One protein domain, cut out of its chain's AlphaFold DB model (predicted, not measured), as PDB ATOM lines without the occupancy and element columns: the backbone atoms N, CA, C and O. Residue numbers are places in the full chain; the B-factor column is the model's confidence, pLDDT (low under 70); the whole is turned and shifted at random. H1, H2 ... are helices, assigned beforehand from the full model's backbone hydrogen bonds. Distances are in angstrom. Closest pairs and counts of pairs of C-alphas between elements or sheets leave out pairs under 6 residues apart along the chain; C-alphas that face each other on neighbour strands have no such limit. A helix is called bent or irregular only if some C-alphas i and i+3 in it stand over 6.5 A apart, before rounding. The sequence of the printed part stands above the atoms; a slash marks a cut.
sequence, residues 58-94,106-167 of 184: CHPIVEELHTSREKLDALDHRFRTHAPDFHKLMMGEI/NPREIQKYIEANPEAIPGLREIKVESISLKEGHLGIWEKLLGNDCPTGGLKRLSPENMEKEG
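This is residues 58 to 94 and 106 to 167 of the 184 residues of an uncharacterized protein of Batrachochytrium salamandrivorans (UniProt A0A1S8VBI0). Two long helices, H1 and H4, lie side by side and run opposite ways, making a rod; at one end, the short H2 and H3 pair up as a small head. At the other end, residues 148 to 159 turn back along the rod to the short H5. The printed part has 99 residues with five named helices, H1 to H5 in chain order, and no named strand: all helix. It is loose, with a radius of gyration of the C-alphas of 16.0 A and spans of 50 by 22 by 19 A.

H1, residues 58 to 82, touches H4, residues 118 to 147, at a shallow tilt of 14 degrees, opposite ways; their closest C-alphas, of Ser 68 and His 138, are 5.8 A apart. H2, residues 84 to 90, touches H3, residues 107 to 116, at a shallow tilt of 27 degrees, opposite ways; their closest C-alphas, of Leu 89 and Ile 110, are 6.7 A apart. H5, residues 160 to 165, only just touches H4, with 3 pairs of C-alphas within 8 A, the closest those of Leu 139 and Pro 160 at 6.7 A, and with residues 138 to 142 of H4 alone. H1 and H5 are apart. Every O i to N i+4 pair is within hydrogen-bond range in H1, H2, H3 and H5; in H4, 24 of 26 are.

H1 begins at C-alpha 58 (125.429, 126.056, 147.682) and is 36.4 A long. H2 is 9.9 A and H3 14.1 A. H4 is 44.2 A and only just irregular: C-alphas 119 and 122 are 6.9 A apart. H5, 8.6 A, ends at C-alpha 165 (147.075, 136.262, 141.337).

The farthest C-alphas, of Ala 116 and Asp 149, are 50.2 A apart. Residues 95 to 105 are not printed; C-alphas 94 and 106 are 10.2 A apart across the cut. The link from H4 to H5 is long, 12 residues. Residue 94 is under pLDDT 70.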
ATOM      1  N   CYS A  58     124.289 125.244 148.113       95.69
ATOM      2  CA  CYS A  58     125.429 126.056 147.682       95.69
ATOM      3  C   CYS A  58     125.599 127.330 148.501       95.69
ATOM      4  O   CYS A  58     126.720 127.797 148.685       95.69
ATOM      5  N   HIS A  59     124.504 127.908 148.994       95.12
ATOM      6  CA  HIS A  59     124.559 129.185 149.689       95.12
ATOM      7  C   HIS A  59     125.467 129.169 150.934       95.12
ATOM      8  O   HIS A  59     126.318 130.055 151.009       95.12
ATOM      9  N   PRO A  60     125.391 128.169 151.837       97.06
ATOM     10  CA  PRO A  60     126.310 128.080 152.972       97.06
ATOM     11  C   PRO A  60     127.784 127.954 152.556       97.06
ATOM     12  O   PRO A  60     128.643 128.593 153.148       97.06
ATOM     13  N   ILE A  61     128.087 127.198 151.492       97.81
ATOM     14  CA  ILE A  61     129.467 127.032 150.996       97.81
ATOM     15  C   ILE A  61     130.021 128.366 150.477       97.81
ATOM     16  O   ILE A  61     131.178 128.708 150.711       97.81
ATOM     17  N   VAL A  62     129.189 129.150 149.789       96.88
ATOM     18  CA  VAL A  62     129.576 130.485 149.315       96.88
ATOM     19  C   VAL A  62     129.826 131.441 150.486       96.88
ATOM     20  O   VAL A  62     130.784 132.209 150.442       96.88
ATOM     21  N   GLU A  63     129.016 131.383 151.545       96.88
ATOM     22  CA  GLU A  63     129.258 132.164 152.769       96.88
ATOM     23  C   GLU A  63     130.560 131.745 153.476       96.88
ATOM     24  O   GLU A  63     131.326 132.612 153.904       96.88
ATOM     25  N   GLU A  64     130.865 130.443 153.526       98.31
ATOM     26  CA  GLU A  64     132.147 129.923 154.025       98.31
ATOM     27  C   GLU A  64     133.336 130.475 153.207       98.31
ATOM     28  O   GLU A  64     134.324 130.917 153.799       98.31
ATOM     29  N   LEU A  65     133.241 130.532 151.869       98.00
ATOM     30  CA  LEU A  65     134.292 131.105 151.006       98.00
ATOM     31  C   LEU A  65     134.526 132.594 151.269       98.00
ATOM     32  O   LEU A  65     135.675 133.032 151.351       98.00
ATOM     33  N   HIS A  66     133.453 133.376 151.409       97.69
ATOM     34  CA  HIS A  66     133.559 134.797 151.744       97.69
ATOM     35  C   HIS A  66     134.213 134.997 153.110       97.69
ATOM     36  O   HIS A  66     135.172 135.755 153.222       97.69
ATOM     37  N   THR A  67     133.761 134.244 154.112       98.44
ATOM     38  CA  THR A  67     134.330 134.277 155.464       98.44
ATOM     39  C   THR A  67     135.815 133.904 155.450       98.44
ATOM     40  O   THR A  67     136.629 134.505 156.147       98.44
ATOM     41  N   SER A  68     136.196 132.909 154.648       98.31
ATOM     42  CA  SER A  68     137.591 132.502 154.486       98.31
ATOM     43  C   SER A  68     138.445 133.606 153.849       98.31
ATOM     44  O   SER A  68     139.535 133.883 154.350       98.31
ATOM     45  N   ARG A  69     137.945 134.287 152.806       97.56
ATOM     46  CA  ARG A  69     138.625 135.453 152.218       97.56
ATOM     47  C   ARG A  69     138.804 136.577 153.236       97.56
ATOM     48  O   ARG A  69     139.902 137.098 153.356       97.56
ATOM     49  N   GLU A  70     137.764 136.915 153.994       97.81
ATOM     50  CA  GLU A  70     137.837 137.967 155.017       97.81
ATOM     51  C   GLU A  70     138.903 137.668 156.081       97.81
ATOM     52  O   GLU A  70     139.611 138.573 156.518       97.81
ATOM     53  N   LYS A  71     139.071 136.397 156.465       98.19
ATOM     54  CA  LYS A  71     140.144 135.980 157.381       98.19
ATOM     55  C   LYS A  71     141.536 136.157 156.775       98.19
ATOM     56  O   LYS A  71     142.435 136.611 157.475       98.19
ATOM     57  N   LEU A  72     141.714 135.821 155.496       97.69
ATOM     58  CA  LEU A  72     142.976 136.053 154.783       97.69
ATOM     59  C   LEU A  72     143.293 137.552 154.685       97.69
ATOM     60  O   LEU A  72     144.420 137.953 154.960       97.69
ATOM     61  N   ASP A  73     142.292 138.384 154.390       96.50
ATOM     62  CA  ASP A  73     142.437 139.844 154.339       96.50
ATOM     63  C   ASP A  73     142.789 140.430 155.719       96.50
ATOM     64  O   ASP A  73     143.645 141.309 155.838       96.50
ATOM     65  N   ALA A  74     142.168 139.918 156.787       97.94
ATOM     66  CA  ALA A  74     142.487 140.308 158.157       97.94
ATOM     67  C   ALA A  74     143.917 139.905 158.558       97.94
ATOM     68  O   ALA A  74     144.624 140.692 159.196       97.94
ATOM     69  N   LEU A  75     144.360 138.706 158.161       97.81
ATOM     70  CA  LEU A  75     145.727 138.237 158.377       97.81
ATOM     71  C   LEU A  75     146.746 139.116 157.641       97.81
ATOM     72  O   LEU A  75     147.726 139.529 158.259       97.81
ATOM     73  N   ASP A  76     146.510 139.434 156.363       96.81
ATOM     74  CA  ASP A  76     147.385 140.315 155.577       96.81
ATOM     75  C   ASP A  76     147.487 141.708 156.211       96.81
ATOM     76  O   ASP A  76     148.584 142.225 156.425       96.81
ATOM     77  N   HIS A  77     146.355 142.284 156.628       96.75
ATOM     78  CA  HIS A  77     146.342 143.569 157.321       96.75
ATOM     79  C   HIS A  77     147.177 143.545 158.611       96.75
ATOM     80  O   HIS A  77     147.971 144.459 158.875       96.75
ATOM     81  N   ARG A  78     147.027 142.487 159.413       97.69
ATOM     82  CA  ARG A  78     147.797 142.299 160.644       97.69
ATOM     83  C   ARG A  78     149.287 142.113 160.350       97.69
ATOM     84  O   ARG A  78     150.116 142.734 161.013       97.69
ATOM     85  N   PHE A  79     149.634 141.326 159.337       97.00
ATOM     86  CA  PHE A  79     151.016 141.117 158.909       97.00
ATOM     87  C   PHE A  79     151.673 142.430 158.472       97.00
ATOM     88  O   PHE A  79     152.748 142.782 158.961       97.00
ATOM     89  N   ARG A  80     150.976 143.216 157.648       96.06
ATOM     90  CA  ARG A  80     151.423 144.540 157.203       96.06
ATOM     91  C   ARG A  80     151.631 145.521 158.357       96.06
ATOM     92  O   ARG A  80     152.458 146.421 158.247       96.06
ATOM     93  N   THR A  81     150.895 145.354 159.454       96.06
ATOM     94  CA  THR A  81     151.006 146.198 160.651       96.06
ATOM     95  C   THR A  81     152.166 145.773 161.552       96.06
ATOM     96  O   THR A  81     152.900 146.631 162.035       96.06
ATOM     97  N   HIS A  82     152.357 144.471 161.774       95.56
ATOM     98  CA  HIS A  82     153.399 143.967 162.676       95.56
ATOM     99  C   HIS A  82     154.795 143.933 162.057       95.56
ATOM    100  O   HIS A  82     155.768 144.189 162.757       95.56
ATOM    101  N   ALA A  83     154.904 143.631 160.763       96.19
ATOM    102  CA  ALA A  83     156.185 143.519 160.071       96.19
ATOM    103  C   ALA A  83     156.131 144.236 158.709       96.19
ATOM    104  O   ALA A  83     156.279 143.594 157.666       96.19
ATOM    105  N   PRO A  84     155.907 145.565 158.684       95.38
ATOM    106  CA  PRO A  84     155.661 146.314 157.450       95.38
ATOM    107  C   PRO A  84     156.802 146.207 156.436       95.38
ATOM    108  O   PRO A  84     156.552 146.157 155.235       95.38
ATOM    109  N   ASP A  85     158.054 146.185 156.890       94.81
ATOM    110  CA  ASP A  85     159.205 146.124 155.985       94.81
ATOM    111  C   ASP A  85     159.419 144.715 155.426       94.81
ATOM    112  O   ASP A  85     159.689 144.571 154.233       94.81
ATOM    113  N   PHE A  86     159.181 143.677 156.232       94.81
ATOM    114  CA  PHE A  86     159.162 142.296 155.749       94.81
ATOM    115  C   PHE A  86     157.997 142.039 154.786       94.81
ATOM    116  O   PHE A  86     158.178 141.403 153.752       94.81
ATOM    117  N   HIS A  87     156.813 142.593 155.060       94.62
ATOM    118  CA  HIS A  87     155.660 142.519 154.156       94.62
ATOM    119  C   HIS A  87     155.981 143.122 152.784       94.62
ATOM    120  O   HIS A  87     155.775 142.475 151.762       94.62
ATOM    121  N   LYS A  88     156.590 144.315 152.740       92.38
ATOM    122  CA  LYS A  88     157.026 144.932 151.472       92.38
ATOM    123  C   LYS A  88     158.058 144.084 150.725       92.38
ATOM    124  O   LYS A  88     158.029 144.067 149.494       92.38
ATOM    125  N   LEU A  89     158.968 143.415 151.446       91.62
ATOM    126  CA  LEU A  89     159.927 142.469 150.861       91.62
ATOM    127  C   LEU A  89     159.196 141.288 150.217       91.62
ATOM    128  O   LEU A  89     159.458 140.972 149.057       91.62
ATOM    129  N   MET A  90     158.231 140.707 150.933       90.06
ATOM    130  CA  MET A  90     157.417 139.586 150.457       90.06
ATOM    131  C   MET A  90     156.561 139.953 149.238       90.06
ATOM    132  O   MET A  90     156.419 139.179 148.298       90.06
ATOM    133  N   MET A  91     156.031 141.174 149.202       87.12
ATOM    134  CA  MET A  91     155.224 141.656 148.078       87.12
ATOM    135  C   MET A  91     156.066 142.192 146.908       87.12
ATOM    136  O   MET A  91     155.521 142.590 145.875       87.12
ATOM    137  N   GLY A  92     157.396 142.243 147.051       82.94
ATOM    138  CA  GLY A  92     158.303 142.791 146.041       82.94
ATOM    139  C   GLY A  92     158.125 144.294 145.782       82.94
ATOM    140  O   GLY A  92     158.551 144.798 144.740       82.94
ATOM    141  N   GLU A  93     157.512 145.038 146.711       74.44
ATOM    142  CA  GLU A  93     157.180 146.465 146.554       74.44
ATOM    143  C   GLU A  93     158.411 147.391 146.605       74.44
ATOM    144  O   GLU A  93     158.338 148.560 146.219       74.44
ATOM    145  N   ILE A  94     159.563 146.887 147.055       60.94
ATOM    146  CA  ILE A  94     160.774 147.692 147.282       60.94
ATOM    147  C   ILE A  94     161.484 148.050 145.964       60.94
ATOM    148  O   ILE A  94     162.158 149.081 145.875       60.94
ATOM    149  N   ASN A 106     163.485 138.346 146.719       85.75
ATOM    150  CA  ASN A 106     164.939 138.407 146.768       85.75
ATOM    151  C   ASN A 106     165.401 137.704 148.052       85.75
ATOM    152  O   ASN A 106     165.364 138.325 149.119       85.75
ATOM    153  N   PRO A 107     165.863 136.439 147.991       86.44
ATOM    154  CA  PRO A 107     166.135 135.669 149.201       86.44
ATOM    155  C   PRO A 107     167.253 136.306 150.032       86.44
ATOM    156  O   PRO A 107     167.257 136.202 151.252       86.44
ATOM    157  N   ARG A 108     168.170 137.046 149.387       89.19
ATOM    158  CA  ARG A 108     169.249 137.767 150.077       89.19
ATOM    159  C   ARG A 108     168.733 138.915 150.939       89.19
ATOM    160  O   ARG A 108     169.288 139.164 152.001       89.19
ATOM    161  N   GLU A 109     167.716 139.640 150.479       91.31
ATOM    162  CA  GLU A 109     167.147 140.755 151.248       91.31
ATOM    163  C   GLU A 109     166.297 140.255 152.411       91.31
ATOM    164  O   GLU A 109     166.371 140.822 153.498       91.31
ATOM    165  N   ILE A 110     165.556 139.165 152.203       91.56
ATOM    166  CA  ILE A 110     164.818 138.496 153.272       91.56
ATOM    167  C   ILE A 110     165.787 137.974 154.335       91.56
ATOM    168  O   ILE A 110     165.622 138.300 155.507       91.56
ATOM    169  N   GLN A 111     166.830 137.243 153.935       92.00
ATOM    170  CA  GLN A 111     167.835 136.734 154.866       92.00
ATOM    171  C   GLN A 111     168.469 137.871 155.677       92.00
ATOM    172  O   GLN A 111     168.532 137.813 156.902       92.00
ATOM    173  N   LYS A 112     168.853 138.959 154.999       94.56
ATOM    174  CA  LYS A 112     169.398 140.154 155.650       94.56
ATOM    175  C   LYS A 112     168.412 140.775 156.646       94.56
ATOM    176  O   LYS A 112     168.840 141.275 157.682       94.56
ATOM    177  N   TYR A 113     167.114 140.777 156.342       94.88
ATOM    178  CA  TYR A 113     166.090 141.247 157.273       94.88
ATOM    179  C   TYR A 113     166.007 140.347 158.508       94.88
ATOM    180  O   TYR A 113     165.999 140.865 159.620       94.88
ATOM    181  N   ILE A 114     165.964 139.026 158.326       94.81
ATOM    182  CA  ILE A 114     165.863 138.054 159.424       94.81
ATOM    183  C   ILE A 114     167.072 138.174 160.360       94.81
ATOM    184  O   ILE A 114     166.899 138.267 161.572       94.81
ATOM    185  N   GLU A 115     168.283 138.265 159.805       94.81
ATOM    186  CA  GLU A 115     169.523 138.453 160.573       94.81
ATOM    187  C   GLU A 115     169.543 139.767 161.361       94.81
ATOM    188  O   GLU A 115     170.088 139.826 162.463       94.81
ATOM    189  N   ALA A 116     168.953 140.827 160.802       96.44
ATOM    190  CA  ALA A 116     168.902 142.138 161.435       96.44
ATOM    191  C   ALA A 116     167.767 142.290 162.462       96.44
ATOM    192  O   ALA A 116     167.837 143.209 163.273       96.44
ATOM    193  N   ASN A 117     166.739 141.432 162.422       96.44
ATOM    194  CA  ASN A 117     165.535 141.535 163.256       96.44
ATOM    195  C   ASN A 117     165.154 140.167 163.865       96.44
ATOM    196  O   ASN A 117     164.051 139.663 163.614       96.44
ATOM    197  N   PRO A 118     166.045 139.518 164.639       95.38
ATOM    198  CA  PRO A 118     165.782 138.197 165.209       95.38
ATOM    199  C   PRO A 118     164.535 138.165 166.111       95.38
ATOM    200  O   PRO A 118     163.841 137.153 166.188       95.38
ATOM    201  N   GLU A 119     164.195 139.281 166.753       95.75
ATOM    202  CA  GLU A 119     163.000 139.444 167.581       95.75
ATOM    203  C   GLU A 119     161.682 139.363 166.795       95.75
ATOM    204  O   GLU A 119     160.638 139.079 167.382       95.75
ATOM    205  N   ALA A 120     161.712 139.576 165.475       94.75
ATOM    206  CA  ALA A 120     160.532 139.462 164.621       94.75
ATOM    207  C   ALA A 120     160.218 138.005 164.233       94.75
ATOM    208  O   ALA A 120     159.083 137.706 163.852       94.75
ATOM    209  N   ILE A 121     161.193 137.090 164.338       94.88
ATOM    210  CA  ILE A 121     161.078 135.695 163.877       94.88
ATOM    211  C   ILE A 121     159.869 134.967 164.490       94.88
ATOM    212  O   ILE A 121     159.117 134.358 163.723       94.88
ATOM    213  N   PRO A 122     159.610 135.029 165.815       96.12
ATOM    214  CA  PRO A 122     158.458 134.343 166.400       96.12
ATOM    215  C   PRO A 122     157.128 134.805 165.790       96.12
ATOM    216  O   PRO A 122     156.323 133.975 165.371       96.12
ATOM    217  N   GLY A 123     156.935 136.119 165.633       96.31
ATOM    218  CA  GLY A 123     155.720 136.673 165.032       96.31
ATOM    219  C   GLY A 123     155.560 136.293 163.556       96.31
ATOM    220  O   GLY A 123     154.458 135.979 163.110       96.31
ATOM    221  N   LEU A 124     156.658 136.251 162.793       96.12
ATOM    222  CA  LEU A 124     156.628 135.790 161.400       96.12
ATOM    223  C   LEU A 124     156.237 134.310 161.291       96.12
ATOM    224  O   LEU A 124     155.483 133.946 160.389       96.12
ATOM    225  N   ARG A 125     156.689 133.461 162.222       96.31
ATOM    226  CA  ARG A 125     156.306 132.041 162.277       96.31
ATOM    227  C   ARG A 125     154.826 131.847 162.574       96.31
ATOM    228  O   ARG A 125     154.187 131.023 161.924       96.31
ATOM    229  N   GLU A 126     154.275 132.621 163.503       97.31
ATOM    230  CA  GLU A 126     152.839 132.598 163.803       97.31
ATOM    231  C   GLU A 126     152.007 132.977 162.571       97.31
ATOM    232  O   GLU A 126     151.098 132.240 162.181       97.31
ATOM    233  N   ILE A 127     152.371 134.072 161.892       97.19
ATOM    234  CA  ILE A 127     151.708 134.514 160.656       97.19
ATOM    235  C   ILE A 127     151.825 133.443 159.567       97.19
ATOM    236  O   ILE A 127     150.840 133.161 158.883       97.19
ATOM    237  N   LYS A 128     152.999 132.817 159.418       96.88
ATOM    238  CA  LYS A 128     153.213 131.730 158.460       96.88
ATOM    239  C   LYS A 128     152.258 130.567 158.708       96.88
ATOM    240  O   LYS A 128     151.532 130.185 157.789       96.88
ATOM    241  N   VAL A 129     152.233 130.026 159.925       97.56
ATOM    242  CA  VAL A 129     151.379 128.882 160.281       97.56
ATOM    243  C   VAL A 129     149.908 129.205 160.028       97.56
ATOM    244  O   VAL A 129     149.203 128.420 159.392       97.56
ATOM    245  N   GLU A 130     149.452 130.384 160.455       98.19
ATOM    246  CA  GLU A 130     148.066 130.801 160.244       98.19
ATOM    247  C   GLU A 130     147.740 130.977 158.756       98.19
ATOM    248  O   GLU A 130     146.691 130.525 158.300       98.19
ATOM    249  N   SER A 131     148.650 131.561 157.970       97.31
ATOM    250  CA  SER A 131     148.443 131.743 156.529       97.31
ATOM    251  C   SER A 131     148.315 130.416 155.776       97.31
ATOM    252  O   SER A 131     147.440 130.290 154.918       97.31
ATOM    253  N   ILE A 132     149.139 129.418 156.119       97.19
ATOM    254  CA  ILE A 132     149.097 128.079 155.518       97.19
ATOM    255  C   ILE A 132     147.763 127.419 155.864       97.19
ATOM    256  O   ILE A 132     147.051 126.978 154.966       97.19
ATOM    257  N   SER A 133     147.374 127.450 157.142       98.19
ATOM    258  CA  SER A 133     146.105 126.880 157.600       98.19
ATOM    259  C   SER A 133     144.890 127.539 156.933       98.19
ATOM    260  O   SER A 133     143.977 126.845 156.481       98.19
ATOM    261  N   LEU A 134     144.874 128.872 156.807       98.06
ATOM    262  CA  LEU A 134     143.793 129.591 156.126       98.06
ATOM    263  C   LEU A 134     143.742 129.285 154.627       98.06
ATOM    264  O   LEU A 134     142.646 129.132 154.086       98.06
ATOM    265  N   LYS A 135     144.898 129.174 153.958       97.94
ATOM    266  CA  LYS A 135     144.985 128.785 152.545       97.94
ATOM    267  C   LYS A 135     144.429 127.380 152.334       97.94
ATOM    268  O   LYS A 135     143.566 127.201 151.480       97.94
ATOM    269  N   GLU A 136     144.871 126.403 153.118       97.94
ATOM    270  CA  GLU A 136     144.371 125.024 153.056       97.94
ATOM    271  C   GLU A 136     142.865 124.958 153.328       97.94
ATOM    272  O   GLU A 136     142.123 124.328 152.574       97.94
ATOM    273  N   GLY A 137     142.388 125.681 154.346       98.38
ATOM    274  CA  GLY A 137     140.963 125.799 154.639       98.38
ATOM    275  C   GLY A 137     140.175 126.378 153.462       98.38
ATOM    276  O   GLY A 137     139.132 125.840 153.095       98.38
ATOM    277  N   HIS A 138     140.686 127.435 152.826       98.56
ATOM    278  CA  HIS A 138     140.066 128.029 151.643       98.56
ATOM    279  C   HIS A 138     139.984 127.040 150.474       98.56
ATOM    280  O   HIS A 138     138.927 126.900 149.855       98.56
ATOM    281  N   LEU A 139     141.084 126.331 150.192       98.38
ATOM    282  CA  LEU A 139     141.148 125.307 149.147       98.38
ATOM    283  C   LEU A 139     140.122 124.196 149.399       98.38
ATOM    284  O   LEU A 139     139.363 123.863 148.493       98.38
ATOM    285  N   GLY A 140     140.017 123.701 150.636       98.44
ATOM    286  CA  GLY A 140     139.034 122.678 151.000       98.44
ATOM    287  C   GLY A 140     137.581 123.140 150.834       98.44
ATOM    288  O   GLY A 140     136.733 122.385 150.354       98.44
ATOM    289  N   ILE A 141     137.268 124.401 151.161       98.56
ATOM    290  CA  ILE A 141     135.927 124.966 150.921       98.56
ATOM    291  C   ILE A 141     135.662 125.087 149.410       98.56
ATOM    292  O   ILE A 141     134.555 124.798 148.948       98.56
ATOM    293  N   TRP A 142     136.666 125.475 148.619       98.44
ATOM    294  CA  TRP A 142     136.542 125.548 147.163       98.44
ATOM    295  C   TRP A 142     136.323 124.166 146.531       98.44
ATOM    296  O   TRP A 142     135.451 124.007 145.679       98.44
ATOM    297  N   GLU A 143     137.038 123.135 146.981       98.38
ATOM    298  CA  GLU A 143     136.812 121.747 146.562       98.38
ATOM    299  C   GLU A 143     135.398 121.272 146.911       98.38
ATOM    300  O   GLU A 143     134.715 120.681 146.072       98.38
ATOM    301  N   LYS A 144     134.911 121.602 148.114       98.19
ATOM    302  CA  LYS A 144     133.526 121.339 148.530       98.19
ATOM    303  C   LYS A 144     132.525 122.037 147.607       98.19
ATOM    304  O   LYS A 144     131.512 121.432 147.266       98.19
ATOM    305  N   LEU A 145     132.780 123.273 147.174       97.69
ATOM    306  CA  LEU A 145     131.928 123.974 146.203       97.69
ATOM    307  C   LEU A 145     131.843 123.197 144.879       97.69
ATOM    308  O   LEU A 145     130.743 122.969 144.373       97.69
ATOM    309  N   LEU A 146     132.992 122.764 144.349       97.06
ATOM    310  CA  LEU A 146     133.075 122.016 143.092       97.06
ATOM    311  C   LEU A 146     132.401 120.643 143.194       97.06
ATOM    312  O   LEU A 146     131.590 120.300 142.341       97.06
ATOM    313  N   GLY A 147     132.669 119.887 144.261       97.69
ATOM    314  CA  GLY A 147     132.094 118.554 144.479       97.69
ATOM    315  C   GLY A 147     130.585 118.550 144.736       97.69
ATOM    316  O   GLY A 147     129.962 117.492 144.745       97.69
ATOM    317  N   ASN A 148     129.981 119.721 144.957       97.00
ATOM    318  CA  ASN A 148     128.543 119.871 145.147       97.00
ATOM    319  C   ASN A 148     127.805 120.416 143.912       97.00
ATOM    320  O   ASN A 148     126.611 120.699 144.046       97.00
ATOM    321  N   ASP A 149     128.482 120.520 142.761       96.06
ATOM    322  CA  ASP A 149     127.977 121.053 141.485       96.06
ATOM    323  C   ASP A 149     127.467 122.502 141.581       96.06
ATOM    324  O   ASP A 149     126.558 122.932 140.865       96.06
ATOM    325  N   CYS A 150     128.054 123.284 142.489       95.88
ATOM    326  CA  CYS A 150     127.650 124.664 142.698       95.88
ATOM    327  C   CYS A 150     128.182 125.593 141.587       95.88
ATOM    328  O   CYS A 150     129.340 125.474 141.177       95.88
ATOM    329  N   PRO A 151     127.391 126.578 141.116       94.75
ATOM    330  CA  PRO A 151     127.842 127.506 140.080       94.75
ATOM    331  C   PRO A 151     129.033 128.372 140.523       94.75
ATOM    332  O   PRO A 151     128.960 129.080 141.524       94.75
ATOM    333  N   THR A 152     130.096 128.412 139.715       96.25
ATOM    334  CA  THR A 152     131.317 129.202 139.986       96.25
ATOM    335  C   THR A 152     131.389 130.521 139.213       96.25
ATOM    336  O   THR A 152     132.250 131.358 139.486       96.25
ATOM    337  N   GLY A 153     130.477 130.755 138.259       93.31
ATOM    338  CA  GLY A 153     130.545 131.892 137.331       93.31
ATOM    339  C   GLY A 153     130.598 133.267 138.011       93.31
ATOM    340  O   GLY A 153     131.290 134.162 137.525       93.31
ATOM    341  N   GLY A 154     129.926 133.418 139.159       91.75
ATOM    342  CA  GLY A 154     129.944 134.635 139.983       91.75
ATOM    343  C   GLY A 154     131.034 134.669 141.061       91.75
ATOM    344  O   GLY A 154     131.179 135.677 141.744       91.75
ATOM    345  N   LEU A 155     131.804 133.590 141.214       95.69
ATOM    346  CA  LEU A 155     132.750 133.382 142.313       95.69
ATOM    347  C   LEU A 155     134.204 133.406 141.839       95.69
ATOM    348  O   LEU A 155     135.097 133.019 142.580       95.69
ATOM    349  N   LYS A 156     134.465 133.896 140.618       96.06
ATOM    350  CA  LYS A 156     135.824 133.977 140.057       96.06
ATOM    351  C   LYS A 156     136.806 134.653 141.015       96.06
ATOM    352  O   LYS A 156     137.897 134.146 141.194       96.06
ATOM    353  N   ARG A 157     136.420 135.746 141.681       95.69
ATOM    354  CA  ARG A 157     137.289 136.456 142.644       95.69
ATOM    355  C   ARG A 157     137.582 135.685 143.936       95.69
ATOM    356  O   ARG A 157     138.400 136.139 144.722       95.69
ATOM    357  N   LEU A 158     136.860 134.597 144.185       97.25
ATOM    358  CA  LEU A 158     137.083 133.683 145.304       97.25
ATOM    359  C   LEU A 158     137.748 132.387 144.831       97.25
ATOM    360  O   LEU A 158     137.902 131.475 145.627       97.25
ATOM    361  N   SER A 159     138.091 132.261 143.542       97.69
ATOM    362  CA  SER A 159     138.812 131.080 143.091       97.69
ATOM    363  C   SER A 159     140.247 131.131 143.610       97.69
ATOM    364  O   SER A 159     140.860 132.206 143.573       97.69
ATOM    365  N   PRO A 160     140.825 129.987 144.014       97.69
ATOM    366  CA  PRO A 160     142.207 129.928 144.470       97.69
ATOM    367  C   PRO A 160     143.192 130.558 143.481       97.69
ATOM    368  O   PRO A 160     144.060 131.325 143.878       97.69
ATOM    369  N   GLU A 161     142.998 130.315 142.183       96.44
ATOM    370  CA  GLU A 161     143.835 130.881 141.121       96.44
ATOM    371  C   GLU A 161     143.807 132.419 141.098       96.44
ATOM    372  O   GLU A 161     144.848 133.061 140.968       96.44
ATOM    373  N   ASN A 162     142.624 133.031 141.214       95.44
ATOM    374  CA  ASN A 162     142.526 134.490 141.202       95.44
ATOM    375  C   ASN A 162     142.993 135.088 142.523       95.44
ATOM    376  O   ASN A 162     143.632 136.134 142.505       95.44
ATOM    377  N   MET A 163     142.743 134.419 143.646       95.56
ATOM    378  CA  MET A 163     143.252 134.855 144.942       95.56
ATOM    379  C   MET A 163     144.781 134.810 145.003       95.56
ATOM    380  O   MET A 163     145.393 135.740 145.521       95.56
ATOM    381  N   GLU A 164     145.410 133.796 144.405       93.44
ATOM    382  CA  GLU A 164     146.866 133.742 144.263       93.44
ATOM    383  C   GLU A 164     147.391 134.877 143.369       93.44
ATOM    384  O   GLU A 164     148.357 135.550 143.723       93.44
ATOM    385  N   LYS A 165     146.728 135.142 142.234       90.81
ATOM    386  CA  LYS A 165     147.075 136.262 141.337       90.81
ATOM    387  C   LYS A 165     146.921 137.629 142.005       90.81
ATOM    388  O   LYS A 165     147.699 138.534 141.715       90.81
ATOM    389  N   GLU A 166     145.920 137.779 142.868       89.62
ATOM    390  CA  GLU A 166     145.661 138.984 143.663       89.62
ATOM    391  C   GLU A 166     146.601 139.101 144.881       89.62
ATOM    392  O   GLU A 166     146.636 140.153 145.512       89.62
ATOM    393  N   GLY A 167     147.401 138.069 145.185       90.56
ATOM    394  CA  GLY A 167     148.364 138.082 146.289       90.56
ATOM    395  C   GLY A 167     147.756 137.804 147.666       90.56
ATOM    396  O   GLY A 167     148.391 138.096 148.672       90.56
TER     397      GLY A 167